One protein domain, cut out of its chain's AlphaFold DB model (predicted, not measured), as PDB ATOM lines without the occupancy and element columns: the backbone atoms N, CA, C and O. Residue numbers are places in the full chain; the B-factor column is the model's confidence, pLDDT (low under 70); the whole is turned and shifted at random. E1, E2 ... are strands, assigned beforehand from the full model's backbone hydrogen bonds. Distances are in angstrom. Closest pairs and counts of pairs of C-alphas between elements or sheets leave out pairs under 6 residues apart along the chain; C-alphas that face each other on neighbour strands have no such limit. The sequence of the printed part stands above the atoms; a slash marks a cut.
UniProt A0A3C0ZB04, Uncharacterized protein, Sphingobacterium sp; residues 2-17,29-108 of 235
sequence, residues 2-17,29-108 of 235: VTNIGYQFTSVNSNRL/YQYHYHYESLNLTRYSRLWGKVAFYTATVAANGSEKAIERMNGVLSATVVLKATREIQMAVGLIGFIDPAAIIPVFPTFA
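AT A GLANCE: This is residues 2 to 17 and 29 to 108 of the 235 residues of an uncharacterized protein of Sphingobacterium sp (UniProt A0A3C0ZB04). One long, twisted sheet of six antiparallel strands, curled like part of a barrel, makes a rod of 62 by 28 by 28 A. The printed part has 96 residues, 81 of them in six named strands, with no named helix, and its class is all strand; E1 to E6 stand in chain order across the sheet. It is only just loose, close to extended, with a radius of gyration of the C-alphas of 18.5 A.

HOW THE PARTS SIT: E2, residues 29 to 46, E3, 49 to 62, E4, 66 to 81, E5, 85 to 95, and E6, 103 to 108, form a meander, each the antiparallel neighbour of the one before. Between the neighbour strands E2 and E3, which form a hairpin, N 40 and O 55 are within hydrogen-bond range at 2.8 A. Edge strand E1, residues 2 to 17, is antiparallel to E2, with N 6 and O 35 2.9 A apart. E2 bends by 54 degrees at residue 43, E4 by 62 degrees at residue 78.

IN THESE COORDINATES: E1 runs 47.9 A from C-alpha 2 at (20.904, -32.055, 6.507). E2 spans 50.6 A, E3 42.4 A, E4 41.3 A and E5 32.1 A. E6, 16.3 A, ends at C-alpha 108, (23.123, -47.586, 22.890).

THE WHOLE: Across the cut, residues 18 to 28, C-alphas 17 and 29 are 16.6 A apart. Of the links printed whole, none is long. Confidence is under 70 at residues 3 to 17, 29 to 35, 60 to 67 and 97 to 100.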
ATOM      1  N   VAL A   2      21.313 -31.207   7.633       71.50
ATOM      2  CA  VAL A   2      20.904 -32.055   6.507       71.50
ATOM      3  C   VAL A   2      19.428 -31.796   6.234       71.50
ATOM      4  O   VAL A   2      18.613 -31.882   7.152       71.50
ATOM      5  N   THR A   3      19.094 -31.493   4.986       65.56
ATOM      6  CA  THR A   3      17.711 -31.331   4.525       65.56
ATOM      7  C   THR A   3      17.319 -32.575   3.738       65.56
ATOM      8  O   THR A   3      18.113 -33.059   2.933       65.56
ATOM      9  N   ASN A   4      16.127 -33.109   3.985       64.19
ATOM     10  CA  ASN A   4      15.596 -34.256   3.258       64.19
ATOM     11  C   ASN A   4      14.194 -33.924   2.741       64.19
ATOM     12  O   ASN A   4      13.357 -33.446   3.505       64.19
ATOM     13  N   ILE A   5      13.973 -34.177   1.456       65.12
ATOM     14  CA  ILE A   5      12.704 -33.984   0.759       65.12
ATOM     15  C   ILE A   5      12.367 -35.328   0.132       65.12
ATOM     16  O   ILE A   5      13.208 -35.919  -0.547       65.12
ATOM     17  N   GLY A   6      11.152 -35.810   0.349       59.84
ATOM     18  CA  GLY A   6      10.701 -37.030  -0.292       59.84
ATOM     19  C   GLY A   6       9.220 -37.024  -0.606       59.84
ATOM     20  O   GLY A   6       8.434 -36.228  -0.093       59.84
ATOM     21  N   TYR A   7       8.867 -37.927  -1.508       60.38
ATOM     22  CA  TYR A   7       7.526 -38.101  -2.024       60.38
ATOM     23  C   TYR A   7       7.151 -39.573  -1.912       60.38
ATOM     24  O   TYR A   7       7.929 -40.450  -2.293       60.38
ATOM     25  N   GLN A   8       5.965 -39.836  -1.380       57.78
ATOM     26  CA  GLN A   8       5.423 -41.174  -1.231       57.78
ATOM     27  C   GLN A   8       4.042 -41.235  -1.880       57.78
ATOM     28  O   GLN A   8       3.127 -40.505  -1.507       57.78
ATOM     29  N   PHE A   9       3.889 -42.164  -2.817       51.78
ATOM     30  CA  PHE A   9       2.613 -42.505  -3.431       51.78
ATOM     31  C   PHE A   9       2.131 -43.846  -2.876       51.78
ATOM     32  O   PHE A   9       2.897 -44.809  -2.826       51.78
ATOM     33  N   THR A  10       0.881 -43.912  -2.424       50.75
ATOM     34  CA  THR A  10       0.261 -45.145  -1.920       50.75
ATOM     35  C   THR A  10      -1.106 -45.321  -2.569       50.75
ATOM     36  O   THR A  10      -1.954 -44.440  -2.476       50.75
ATOM     37  N   SER A  11      -1.332 -46.470  -3.205       44.12
ATOM     38  CA  SER A  11      -2.620 -46.842  -3.799       44.12
ATOM     39  C   SER A  11      -3.219 -48.003  -3.016       44.12
ATOM     40  O   SER A  11      -2.561 -49.024  -2.823       44.12
ATOM     41  N   VAL A  12      -4.468 -47.858  -2.580       60.78
ATOM     42  CA  VAL A  12      -5.221 -48.885  -1.853       60.78
ATOM     43  C   VAL A  12      -6.441 -49.262  -2.676       60.78
ATOM     44  O   VAL A  12      -7.303 -48.425  -2.929       60.78
ATOM     45  N   ASN A  13      -6.534 -50.532  -3.063       60.16
ATOM     46  CA  ASN A  13      -7.730 -51.082  -3.690       60.16
ATOM     47  C   ASN A  13      -8.567 -51.775  -2.615       60.16
ATOM     48  O   ASN A  13      -8.091 -52.697  -1.955       60.16
ATOM     49  N   SER A  14      -9.798 -51.310  -2.420       50.06
ATOM     50  CA  SER A  14     -10.760 -51.925  -1.514       50.06
ATOM     51  C   SER A  14     -11.886 -52.545  -2.325       50.06
ATOM     52  O   SER A  14     -12.541 -51.858  -3.106       50.06
ATOM     53  N   ASN A  15     -12.119 -53.835  -2.107       59.16
ATOM     54  CA  ASN A  15     -13.261 -54.544  -2.662       59.16
ATOM     55  C   ASN A  15     -14.260 -54.745  -1.525       59.16
ATOM     56  O   ASN A  15     -13.983 -55.489  -0.582       59.16
ATOM     57  N   ARG A  16     -15.406 -54.064  -1.587       47.38
ATOM     58  CA  ARG A  16     -16.516 -54.278  -0.652       47.38
ATOM     59  C   ARG A  16     -17.645 -54.994  -1.372       47.38
ATOM     60  O   ARG A  16     -18.032 -54.598  -2.465       47.38
ATOM     61  N   LEU A  17     -18.177 -56.036  -0.744       50.72
ATOM     62  CA  LEU A  17     -19.434 -56.639  -1.172       50.72
ATOM     63  C   LEU A  17     -20.567 -55.679  -0.814       50.72
ATOM     64  O   LEU A  17     -20.675 -55.266   0.343       50.72
ATOM     65  N   TYR A  29      -8.419 -46.025  -3.925       58.97
ATOM     66  CA  TYR A  29      -8.016 -44.822  -3.209       58.97
ATOM     67  C   TYR A  29      -6.540 -44.546  -3.480       58.97
ATOM     68  O   TYR A  29      -5.682 -45.377  -3.175       58.97
ATOM     69  N   GLN A  30      -6.247 -43.381  -4.048       55.97
ATOM     70  CA  GLN A  30      -4.891 -42.912  -4.318       55.97
ATOM     71  C   GLN A  30      -4.520 -41.841  -3.297       55.97
ATOM     72  O   GLN A  30      -5.308 -40.940  -3.022       55.97
ATOM     73  N   TYR A  31      -3.333 -41.966  -2.711       57.34
ATOM     74  CA  TYR A  31      -2.830 -41.049  -1.702       57.34
ATOM     75  C   TYR A  31      -1.428 -40.587  -2.081       57.34
ATOM     76  O   TYR A  31      -0.521 -41.405  -2.264       57.34
ATOM     77  N   HIS A  32      -1.250 -39.273  -2.145       63.25
ATOM     78  CA  HIS A  32       0.021 -38.636  -2.446       63.25
ATOM     79  C   HIS A  32       0.482 -37.839  -1.224       63.25
ATOM     80  O   HIS A  32      -0.262 -37.023  -0.672       63.25
ATOM     81  N   TYR A  33       1.709 -38.108  -0.786       60.16
ATOM     82  CA  TYR A  33       2.308 -37.491   0.386       60.16
ATOM     83  C   TYR A  33       3.651 -36.875   0.023       60.16
ATOM     84  O   TYR A  33       4.501 -37.519  -0.593       60.16
ATOM     85  N   HIS A  34       3.862 -35.647   0.472       63.31
ATOM     86  CA  HIS A  34       5.158 -34.989   0.455       63.31
ATOM     87  C   HIS A  34       5.634 -34.863   1.896       63.31
ATOM     88  O   HIS A  34       4.864 -34.487   2.780       63.31
ATOM     89  N   TYR A  35       6.895 -35.189   2.146       66.19
ATOM     90  CA  TYR A  35       7.509 -34.948   3.440       66.19
ATOM     91  C   TYR A  35       8.775 -34.124   3.266       66.19
ATOM     92  O   TYR A  35       9.634 -34.407   2.428       66.19
ATOM     93  N   GLU A  36       8.893 -33.105   4.101       71.94
ATOM     94  CA  GLU A  36      10.063 -32.253   4.194       71.94
ATOM     95  C   GLU A  36      10.604 -32.366   5.606       71.94
ATOM     96  O   GLU A  36       9.851 -32.326   6.576       71.94
ATOM     97  N   SER A  37      11.915 -32.524   5.752       77.25
ATOM     98  CA  SER A  37      12.536 -32.526   7.069       77.25
ATOM     99  C   SER A  37      13.870 -31.804   7.090       77.25
ATOM    100  O   SER A  37      14.695 -31.905   6.179       77.25
ATOM    101  N   LEU A  38      14.090 -31.096   8.187       77.88
ATOM    102  CA  LEU A  38      15.302 -30.368   8.498       77.88
ATOM    103  C   LEU A  38      15.950 -31.016   9.717       77.88
ATOM    104  O   LEU A  38      15.338 -31.106  10.778       77.88
ATOM    105  N   ASN A  39      17.189 -31.478   9.555       82.19
ATOM    106  CA  ASN A  39      17.952 -32.182  10.580       82.19
ATOM    107  C   ASN A  39      19.187 -31.364  10.971       82.19
ATOM    108  O   ASN A  39      20.106 -31.129  10.177       82.19
ATOM    109  N   LEU A  40      19.235 -30.948  12.228       85.06
ATOM    110  CA  LEU A  40      20.355 -30.259  12.850       85.06
ATOM    111  C   LEU A  40      21.057 -31.210  13.812       85.06
ATOM    112  O   LEU A  40      20.428 -31.976  14.535       85.06
ATOM    113  N   THR A  41      22.384 -31.162  13.824       89.50
ATOM    114  CA  THR A  41      23.206 -31.924  14.764       89.50
ATOM    115  C   THR A  41      24.314 -31.021  15.267       89.50
ATOM    116  O   THR A  41      25.031 -30.421  14.466       89.50
ATOM    117  N   ARG A  42      24.446 -30.917  16.589       90.19
ATOM    118  CA  ARG A  42      25.488 -30.139  17.258       90.19
ATOM    119  C   ARG A  42      26.271 -31.043  18.195       90.19
ATOM    120  O   ARG A  42      25.688 -31.684  19.062       90.19
ATOM    121  N   TYR A  43      27.588 -31.038  18.047       93.19
ATOM    122  CA  TYR A  43      28.500 -31.730  18.950       93.19
ATOM    123  C   TYR A  43      28.952 -30.789  20.069       93.19
ATOM    124  O   TYR A  43      29.184 -29.601  19.837       93.19
ATOM    125  N   SER A  44      29.082 -31.315  21.280       93.31
ATOM    126  CA  SER A  44      29.626 -30.605  22.434       93.31
ATOM    127  C   SER A  44      30.397 -31.561  23.350       93.31
ATOM    128  O   SER A  44      30.582 -32.746  23.049       93.31
ATOM    129  N   ARG A  45      30.859 -31.034  24.488       93.62
ATOM    130  CA  ARG A  45      31.335 -31.838  25.609       93.62
ATOM    131  C   ARG A  45      30.417 -31.646  26.809       93.62
ATOM    132  O   ARG A  45      30.131 -30.512  27.179       93.62
ATOM    133  N   LEU A  46      30.018 -32.748  27.435       90.94
ATOM    134  CA  LEU A  46      29.312 -32.775  28.715       90.94
ATOM    135  C   LEU A  46      30.086 -33.699  29.659       90.94
ATOM    136  O   LEU A  46      30.388 -34.830  29.287       90.94
ATOM    137  N   TRP A  47      30.485 -33.210  30.837       92.75
ATOM    138  CA  TRP A  47      31.339 -33.951  31.790       92.75
ATOM    139  C   TRP A  47      32.622 -34.535  31.167       92.75
ATOM    140  O   TRP A  47      33.025 -35.662  31.451       92.75
ATOM    141  N   GLY A  48      33.242 -33.793  30.243       90.44
ATOM    142  CA  GLY A  48      34.432 -34.247  29.511       90.44
ATOM    143  C   GLY A  48      34.176 -35.366  28.492       90.44
ATOM    144  O   GLY A  48      35.106 -35.802  27.815       90.44
ATOM    145  N   LYS A  49      32.928 -35.818  28.337       94.25
ATOM    146  CA  LYS A  49      32.496 -36.809  27.350       94.25
ATOM    147  C   LYS A  49      31.913 -36.122  26.124       94.25
ATOM    148  O   LYS A  49      31.376 -35.020  26.215       94.25
ATOM    149  N   VAL A  50      32.017 -36.771  24.966       95.12
ATOM    150  CA  VAL A  50      31.393 -36.271  23.735       95.12
ATOM    151  C   VAL A  50      29.883 -36.374  23.886       95.12
ATOM    152  O   VAL A  50      29.362 -37.453  24.163       95.12
ATOM    153  N   ALA A  51      29.194 -35.261  23.677       94.44
ATOM    154  CA  ALA A  51      27.748 -35.215  23.589       94.44
ATOM    155  C   ALA A  51      27.343 -34.730  22.197       94.44
ATOM    156  O   ALA A  51      28.034 -33.913  21.584       94.44
ATOM    157  N   PHE A  52      26.229 -35.234  21.684       93.12
ATOM    158  CA  PHE A  52      25.616 -34.711  20.475       93.12
ATOM    159  C   PHE A  52      24.126 -34.501  20.692       93.12
ATOM    160  O   PHE A  52      23.432 -35.322  21.294       93.12
ATOM    161  N   TYR A  53      23.662 -33.368  20.186       91.31
ATOM    162  CA  TYR A  53      22.274 -32.957  20.223       91.31
ATOM    163  C   TYR A  53      21.747 -32.965  18.806       91.31
ATOM    164  O   TYR A  53      22.378 -32.386  17.917       91.31
ATOM    165  N   THR A  54      20.604 -33.602  18.596       90.38
ATOM    166  CA  THR A  54      19.919 -33.571  17.309       90.38
ATOM    167  C   THR A  54      18.590 -32.861  17.453       90.38
ATOM    168  O   THR A  54      17.881 -33.051  18.437       90.38
ATOM    169  N   ALA A  55      18.247 -32.063  16.455       87.94
ATOM    170  CA  ALA A  55      16.923 -31.490  16.317       87.94
ATOM    171  C   ALA A  55      16.442 -31.763  14.900       87.94
ATOM    172  O   ALA A  55      17.087 -31.356  13.933       87.94
ATOM    173  N   THR A  56      15.330 -32.470  14.792       84.62
ATOM    174  CA  THR A  56      14.662 -32.762  13.534       84.62
ATOM    175  C   THR A  56      13.300 -32.106  13.573       84.62
ATOM    176  O   THR A  56      12.546 -32.309  14.520       84.62
ATOM    177  N   VAL A  57      12.974 -31.340  12.545       83.56
ATOM    178  CA  VAL A  57      11.614 -30.863  12.300       83.56
ATOM    179  C   VAL A  57      11.196 -31.431  10.962       83.56
ATOM    180  O   VAL A  57      11.952 -31.331   9.999       83.56
ATOM    181  N   ALA A  58      10.033 -32.065  10.916       78.69
ATOM    182  CA  ALA A  58       9.465 -32.620   9.706       78.69
ATOM    183  C   ALA A  58       8.042 -32.104   9.514       78.69
ATOM    184  O   ALA A  58       7.245 -32.102  10.452       78.69
ATOM    185  N   ALA A  59       7.728 -31.687   8.296       73.00
ATOM    186  CA  ALA A  59       6.385 -31.357   7.864       73.00
ATOM    187  C   ALA A  59       5.945 -32.403   6.841       73.00
ATOM    188  O   ALA A  59       6.632 -32.645   5.851       73.00
ATOM    189  N   ASN A  60       4.801 -33.025   7.098       68.12
ATOM    190  CA  ASN A  60       4.166 -33.949   6.169       68.12
ATOM    191  C   ASN A  60       2.948 -33.242   5.578       68.12
ATOM    192  O   ASN A  60       2.082 -32.793   6.330       68.12
ATOM    193  N   GLY A  61       2.890 -33.140   4.255       59.00
ATOM    194  CA  GLY A  61       1.774 -32.589   3.493       59.00
ATOM    195  C   GLY A  61       1.105 -33.649   2.624       59.00
ATOM    196  O   GLY A  61       1.761 -34.565   2.127       59.00
ATOM    197  N   SER A  62      -0.208 -33.532   2.463       63.50
ATOM    198  CA  SER A  62      -0.986 -34.238   1.444       63.50
ATOM    199  C   SER A  62      -1.279 -33.291   0.275       63.50
ATOM    200  O   SER A  62      -0.943 -32.109   0.327       63.50
ATOM    201  N   GLU A  63      -1.964 -33.778  -0.759       57.22
ATOM    202  CA  GLU A  63      -2.465 -32.950  -1.872       57.22
ATOM    203  C   GLU A  63      -3.402 -31.819  -1.435       57.22
ATOM    204  O   GLU A  63      -3.636 -30.887  -2.201       57.22
ATOM    205  N   LYS A  64      -3.968 -31.907  -0.225       58.94
ATOM    206  CA  LYS A  64      -4.978 -30.965   0.262       58.94
ATOM    207  C   LYS A  64      -4.411 -29.918   1.219       58.94
ATOM    208  O   LYS A  64      -4.882 -28.784   1.194       58.94
ATOM    209  N   ALA A  65      -3.437 -30.267   2.064       60.78
ATOM    210  CA  ALA A  65      -2.854 -29.351   3.050       60.78
ATOM    211  C   ALA A  65      -1.533 -29.872   3.652       60.78
ATOM    212  O   ALA A  65      -1.200 -31.055   3.549       60.78
ATOM    213  N   ILE A  66      -0.814 -29.000   4.376       64.31
ATOM    214  CA  ILE A  66       0.186 -29.440   5.362       64.31
ATOM    215  C   ILE A  66      -0.570 -30.188   6.456       64.31
ATOM    216  O   ILE A  66      -1.319 -29.599   7.237       64.31
ATOM    217  N   GLU A  67      -0.392 -31.503   6.505       67.44
ATOM    218  CA  GLU A  67      -1.122 -32.342   7.435       67.44
ATOM    219  C   GLU A  67      -0.575 -32.160   8.844       67.44
ATOM    220  O   GLU A  67      -1.339 -31.944   9.781       67.44
ATOM    221  N   ARG A  68       0.738 -32.231   9.040       70.62
ATOM    222  CA  ARG A  68       1.285 -32.195  10.395       70.62
ATOM    223  C   ARG A  68       2.734 -31.773  10.399       70.62
ATOM    224  O   ARG A  68       3.512 -32.216   9.558       70.62
ATOM    225  N   MET A  69       3.086 -30.982  11.402       72.75
ATOM    226  CA  MET A  69       4.468 -30.706  11.750       72.75
ATOM    227  C   MET A  69       4.820 -31.517  12.995       72.75
ATOM    228  O   MET A  69       4.191 -31.356  14.037       72.75
ATOM    229  N   ASN A  70       5.821 -32.380  12.869       78.44
ATOM    230  CA  ASN A  70       6.352 -33.189  13.953       78.44
ATOM    231  C   ASN A  70       7.805 -32.794  14.206       78.44
ATOM    232  O   ASN A  70       8.577 -32.576  13.272       78.44
ATOM    233  N   GLY A  71       8.195 -32.736  15.473       81.94
ATOM    234  CA  GLY A  71       9.582 -32.513  15.862       81.94
ATOM    235  C   GLY A  71      10.145 -33.681  16.655       81.94
ATOM    236  O   GLY A  71       9.425 -34.366  17.378       81.94
ATOM    237  N   VAL A  72      11.452 -33.885  16.552       88.25
ATOM    238  CA  VAL A  72      12.212 -34.798  17.404       88.25
ATOM    239  C   VAL A  72      13.448 -34.072  17.906       88.25
ATOM    240  O   VAL A  72      14.248 -33.568  17.121       88.25
ATOM    241  N   LEU A  73      13.624 -34.038  19.219       91.06
ATOM    242  CA  LEU A  73      14.838 -33.562  19.867       91.06
ATOM    243  C   LEU A  73      15.545 -34.754  20.494       91.06
ATOM    244  O   LEU A  73      14.900 -35.612  21.084       91.06
ATOM    245  N   SER A  74      16.866 -34.827  20.405       92.38
ATOM    246  CA  SER A  74      17.621 -35.815  21.169       92.38
ATOM    247  C   SER A  74      18.887 -35.221  21.754       92.38
ATOM    248  O   SER A  74      19.488 -34.305  21.191       92.38
ATOM    249  N   ALA A  75      19.285 -35.758  22.899       94.69
ATOM    250  CA  ALA A  75      20.535 -35.451  23.563       94.69
ATOM    251  C   ALA A  75      21.184 -36.771  23.960       94.69
ATOM    252  O   ALA A  75      20.618 -37.514  24.757       94.69
ATOM    253  N   THR A  76      22.357 -37.066  23.408       95.31
ATOM    254  CA  THR A  76      23.076 -38.311  23.693       95.31
ATOM    255  C   THR A  76      24.503 -38.009  24.125       95.31
ATOM    256  O   THR A  76      25.196 -37.210  23.498       95.31
ATOM    257  N   VAL A  77      24.958 -38.674  25.183       97.19
ATOM    258  CA  VAL A  77      26.321 -38.610  25.709       97.19
ATOM    259  C   VAL A  77      26.998 -39.956  25.495       97.19
ATOM    260  O   VAL A  77      26.493 -41.003  25.904       97.19
ATOM    261  N   VAL A  78      28.175 -39.932  24.877       96.81
ATOM    262  CA  VAL A  78      29.008 -41.117  24.664       96.81
ATOM    263  C   VAL A  78      29.833 -41.376  25.918       96.81
ATOM    264  O   VAL A  78      30.787 -40.658  26.216       96.81
ATOM    265  N   LEU A  79      29.486 -42.425  26.657       95.88
ATOM    266  CA  LEU A  79      30.162 -42.797  27.900       95.88
ATOM    267  C   LEU A  79      31.522 -43.448  27.627       95.88
ATOM    268  O   LEU A  79      32.519 -43.146  28.299       95.88
ATOM    269  N   LYS A  80      31.565 -44.326  26.617       95.75
ATOM    270  CA  LYS A  80      32.753 -45.087  26.216       95.75
ATOM    271  C   LYS A  80      32.750 -45.309  24.706       95.75
ATOM    272  O   LYS A  80      31.719 -45.649  24.141       95.75
ATOM    273  N   ALA A  81      33.900 -45.133  24.063       93.62
ATOM    274  CA  ALA A  81      34.085 -45.405  22.640       93.62
ATOM    275  C   ALA A  81      35.510 -45.917  22.389       93.62
ATOM    276  O   ALA A  81      36.429 -45.137  22.155       93.62
ATOM    277  N   THR A  82      35.695 -47.232  22.489       94.06
ATOM    278  CA  THR A  82      36.914 -47.940  22.074       94.06
ATOM    279  C   THR A  82      36.670 -48.665  20.747       94.06
ATOM    280  O   THR A  82      35.593 -48.547  20.151       94.06
ATOM    281  N   ARG A  83      37.670 -49.403  20.248       89.62
ATOM    282  CA  ARG A  83      37.505 -50.245  19.051       89.62
ATOM    283  C   ARG A  83      36.531 -51.402  19.305       89.62
ATOM    284  O   ARG A  83      35.800 -51.786  18.404       89.62
ATOM    285  N   GLU A  84      36.502 -51.912  20.532       94.44
ATOM    286  CA  GLU A  84      35.732 -53.083  20.946       94.44
ATOM    287  C   GLU A  84      34.374 -52.713  21.542       94.44
ATOM    288  O   GLU A  84      33.417 -53.458  21.365       94.44
ATOM    289  N   ILE A  85      34.269 -51.591  22.264       96.38
ATOM    290  CA  ILE A  85      33.062 -51.225  23.016       96.38
ATOM    291  C   ILE A  85      32.672 -49.782  22.720       96.38
ATOM    292  O   ILE A  85      33.461 -48.857  22.910       96.38
ATOM    293  N   GLN A  86      31.413 -49.578  22.351       96.88
ATOM    294  CA  GLN A  86      30.793 -48.262  22.268       96.88
ATOM    295  C   GLN A  86      29.547 -48.249  23.142       96.88
ATOM    296  O   GLN A  86      28.726 -49.159  23.082       96.88
ATOM    297  N   MET A  87      29.418 -47.225  23.973       97.44
ATOM    298  CA  MET A  87      28.312 -47.072  24.901       97.44
ATOM    299  C   MET A  87      27.892 -45.612  24.958       97.44
ATOM    300  O   MET A  87      28.731 -44.725  25.148       97.44
ATOM    301  N   ALA A  88      26.592 -45.375  24.839       96.94
ATOM    302  CA  ALA A  88      26.004 -44.057  24.940       96.94
ATOM    303  C   ALA A  88      24.653 -44.109  25.660       96.94
ATOM    304  O   ALA A  88      23.915 -45.090  25.571       96.94
ATOM    305  N   VAL A  89      24.343 -43.032  26.369       97.12
ATOM    306  CA  VAL A  89      23.058 -42.815  27.042       97.12
ATOM    307  C   VAL A  89      22.487 -41.496  26.566       97.12
ATOM    308  O   VAL A  89      23.235 -40.570  26.255       97.12
ATOM    309  N   GLY A  90      21.172 -41.392  26.513       95.38
ATOM    310  CA  GLY A  90      20.538 -40.175  26.051       95.38
ATOM    311  C   GLY A  90      19.063 -40.114  26.366       95.38
ATOM    312  O   GLY A  90      18.503 -41.006  27.004       95.38
ATOM    313  N   LEU A  91      18.452 -39.043  25.890       95.19
ATOM    314  CA  LEU A  91      17.020 -38.821  25.899       95.19
ATOM    315  C   LEU A  91      16.594 -38.439  24.484       95.19
ATOM    316  O   LEU A  91      17.297 -37.695  23.797       95.19
ATOM    317  N   ILE A  92      15.427 -38.919  24.075       91.75
ATOM    318  CA  ILE A  92      14.744 -38.497  22.857       91.75
ATOM    319  C   ILE A  92      13.373 -37.947  23.232       91.75
ATOM    320  O   ILE A  92      12.649 -38.560  24.011       91.75
ATOM    321  N   GLY A  93      13.036 -36.776  22.710       89.69
ATOM    322  CA  GLY A  93      11.766 -36.096  22.900       89.69
ATOM    323  C   GLY A  93      11.045 -35.906  21.572       89.69
ATOM    324  O   GLY A  93      11.673 -35.590  20.564       89.69
ATOM    325  N   PHE A  94       9.729 -36.071  21.580       86.44
ATOM    326  CA  PHE A  94       8.843 -35.882  20.444       86.44
ATOM    327  C   PHE A  94       8.004 -34.625  20.665       86.44
ATOM    328  O   PHE A  94       7.281 -34.505  21.653       86.44
ATOM    329  N   ILE A  95       8.097 -33.688  19.729       84.69
ATOM    330  CA  ILE A  95       7.213 -32.530  19.629       84.69
ATOM    331  C   ILE A  95       6.067 -32.964  18.720       84.69
ATOM    332  O   ILE A  95       6.074 -32.720  17.514       84.69
ATOM    333  N   ASP A  96       5.142 -33.714  19.307       75.19
ATOM    334  CA  ASP A  96       3.964 -34.239  18.636       75.19
ATOM    335  C   ASP A  96       2.780 -34.237  19.629       75.19
ATOM    336  O   ASP A  96       2.845 -34.947  20.637       75.19
ATOM    337  N   PRO A  97       1.692 -33.484  19.359       66.69
ATOM    338  CA  PRO A  97       0.523 -33.411  20.241       66.69
ATOM    339  C   PRO A  97      -0.154 -34.761  20.509       66.69
ATOM    340  O   PRO A  97      -0.832 -34.921  21.522       66.69
ATOM    341  N   ALA A  98       0.010 -35.736  19.612       69.81
ATOM    342  CA  ALA A  98      -0.601 -37.050  19.761       69.81
ATOM    343  C   ALA A  98       0.287 -38.076  20.481       69.81
ATOM    344  O   ALA A  98      -0.177 -39.190  20.752       69.81
ATOM    345  N   ALA A  99       1.547 -37.741  20.786       69.38
ATOM    346  CA  ALA A  99       2.467 -38.661  21.443       69.38
ATOM    347  C   ALA A  99       1.983 -39.017  22.860       69.38
ATOM    348  O   ALA A  99       1.762 -38.148  23.699       69.38
ATOM    349  N   ILE A 100       1.859 -40.317  23.160       68.69
ATOM    350  CA  ILE A 100       1.458 -40.803  24.499       68.69
ATOM    351  C   ILE A 100       2.521 -40.480  25.550       68.69
ATOM    352  O   ILE A 100       2.196 -40.175  26.699       68.69
ATOM    353  N   ILE A 101       3.787 -40.623  25.159       76.62
ATOM    354  CA  ILE A 101       4.954 -40.363  25.991       76.62
ATOM    355  C   ILE A 101       5.832 -39.401  25.187       76.62
ATOM    356  O   ILE A 101       6.373 -39.796  24.152       76.62
ATOM    357  N   PRO A 102       5.962 -38.141  25.625       81.00
ATOM    358  CA  PRO A 102       6.685 -37.136  24.864       81.00
ATOM    359  C   PRO A 102       8.200 -37.315  24.954       81.00
ATOM    360  O   PRO A 102       8.903 -36.782  24.109       81.00
ATOM    361  N   VAL A 103       8.729 -38.039  25.951       89.44
ATOM    362  CA  VAL A 103      10.177 -38.211  26.158       89.44
ATOM    363  C   VAL A 103      10.508 -39.641  26.575       89.44
ATOM    364  O   VAL A 103       9.895 -40.175  27.495       89.44
ATOM    365  N   PHE A 104      11.516 -40.239  25.940       90.62
ATOM    366  CA  PHE A 104      12.025 -41.572  26.250       90.62
ATOM    367  C   PHE A 104      13.521 -41.548  26.565       90.62
ATOM    368  O   PHE A 104      14.282 -40.844  25.892       90.62
ATOM    369  N   PRO A 105      13.982 -42.366  27.527       94.25
ATOM    370  CA  PRO A 105      15.396 -42.653  27.653       94.25
ATOM    371  C   PRO A 105      15.874 -43.513  26.485       94.25
ATOM    372  O   PRO A 105      15.177 -44.411  26.012       94.25
ATOM    373  N   THR A 106      17.097 -43.245  26.042       94.44
ATOM    374  CA  THR A 106      17.774 -44.015  25.002       94.44
ATOM    375  C   THR A 106      19.064 -44.598  25.542       94.44
ATOM    376  O   THR A 106      19.827 -43.917  26.232       94.44
ATOM    377  N   PHE A 107      19.340 -45.841  25.175       96.81
ATOM    378  CA  PHE A 107      20.578 -46.524  25.520       96.81
ATOM    379  C   PHE A 107      21.144 -47.189  24.276       96.81
ATOM    380  O   PHE A 107      20.431 -47.919  23.593       96.81
ATOM    381  N   ALA A 108      22.417 -46.946  23.985       96.56
ATOM    382  CA  ALA A 108      23.123 -47.586  22.890       96.56
ATOM    383  C   ALA A 108      24.340 -48.330  23.435       96.56
ATOM    384  O   ALA A 108      25.172 -47.751  24.136       96.56
TER     385      ALA A 108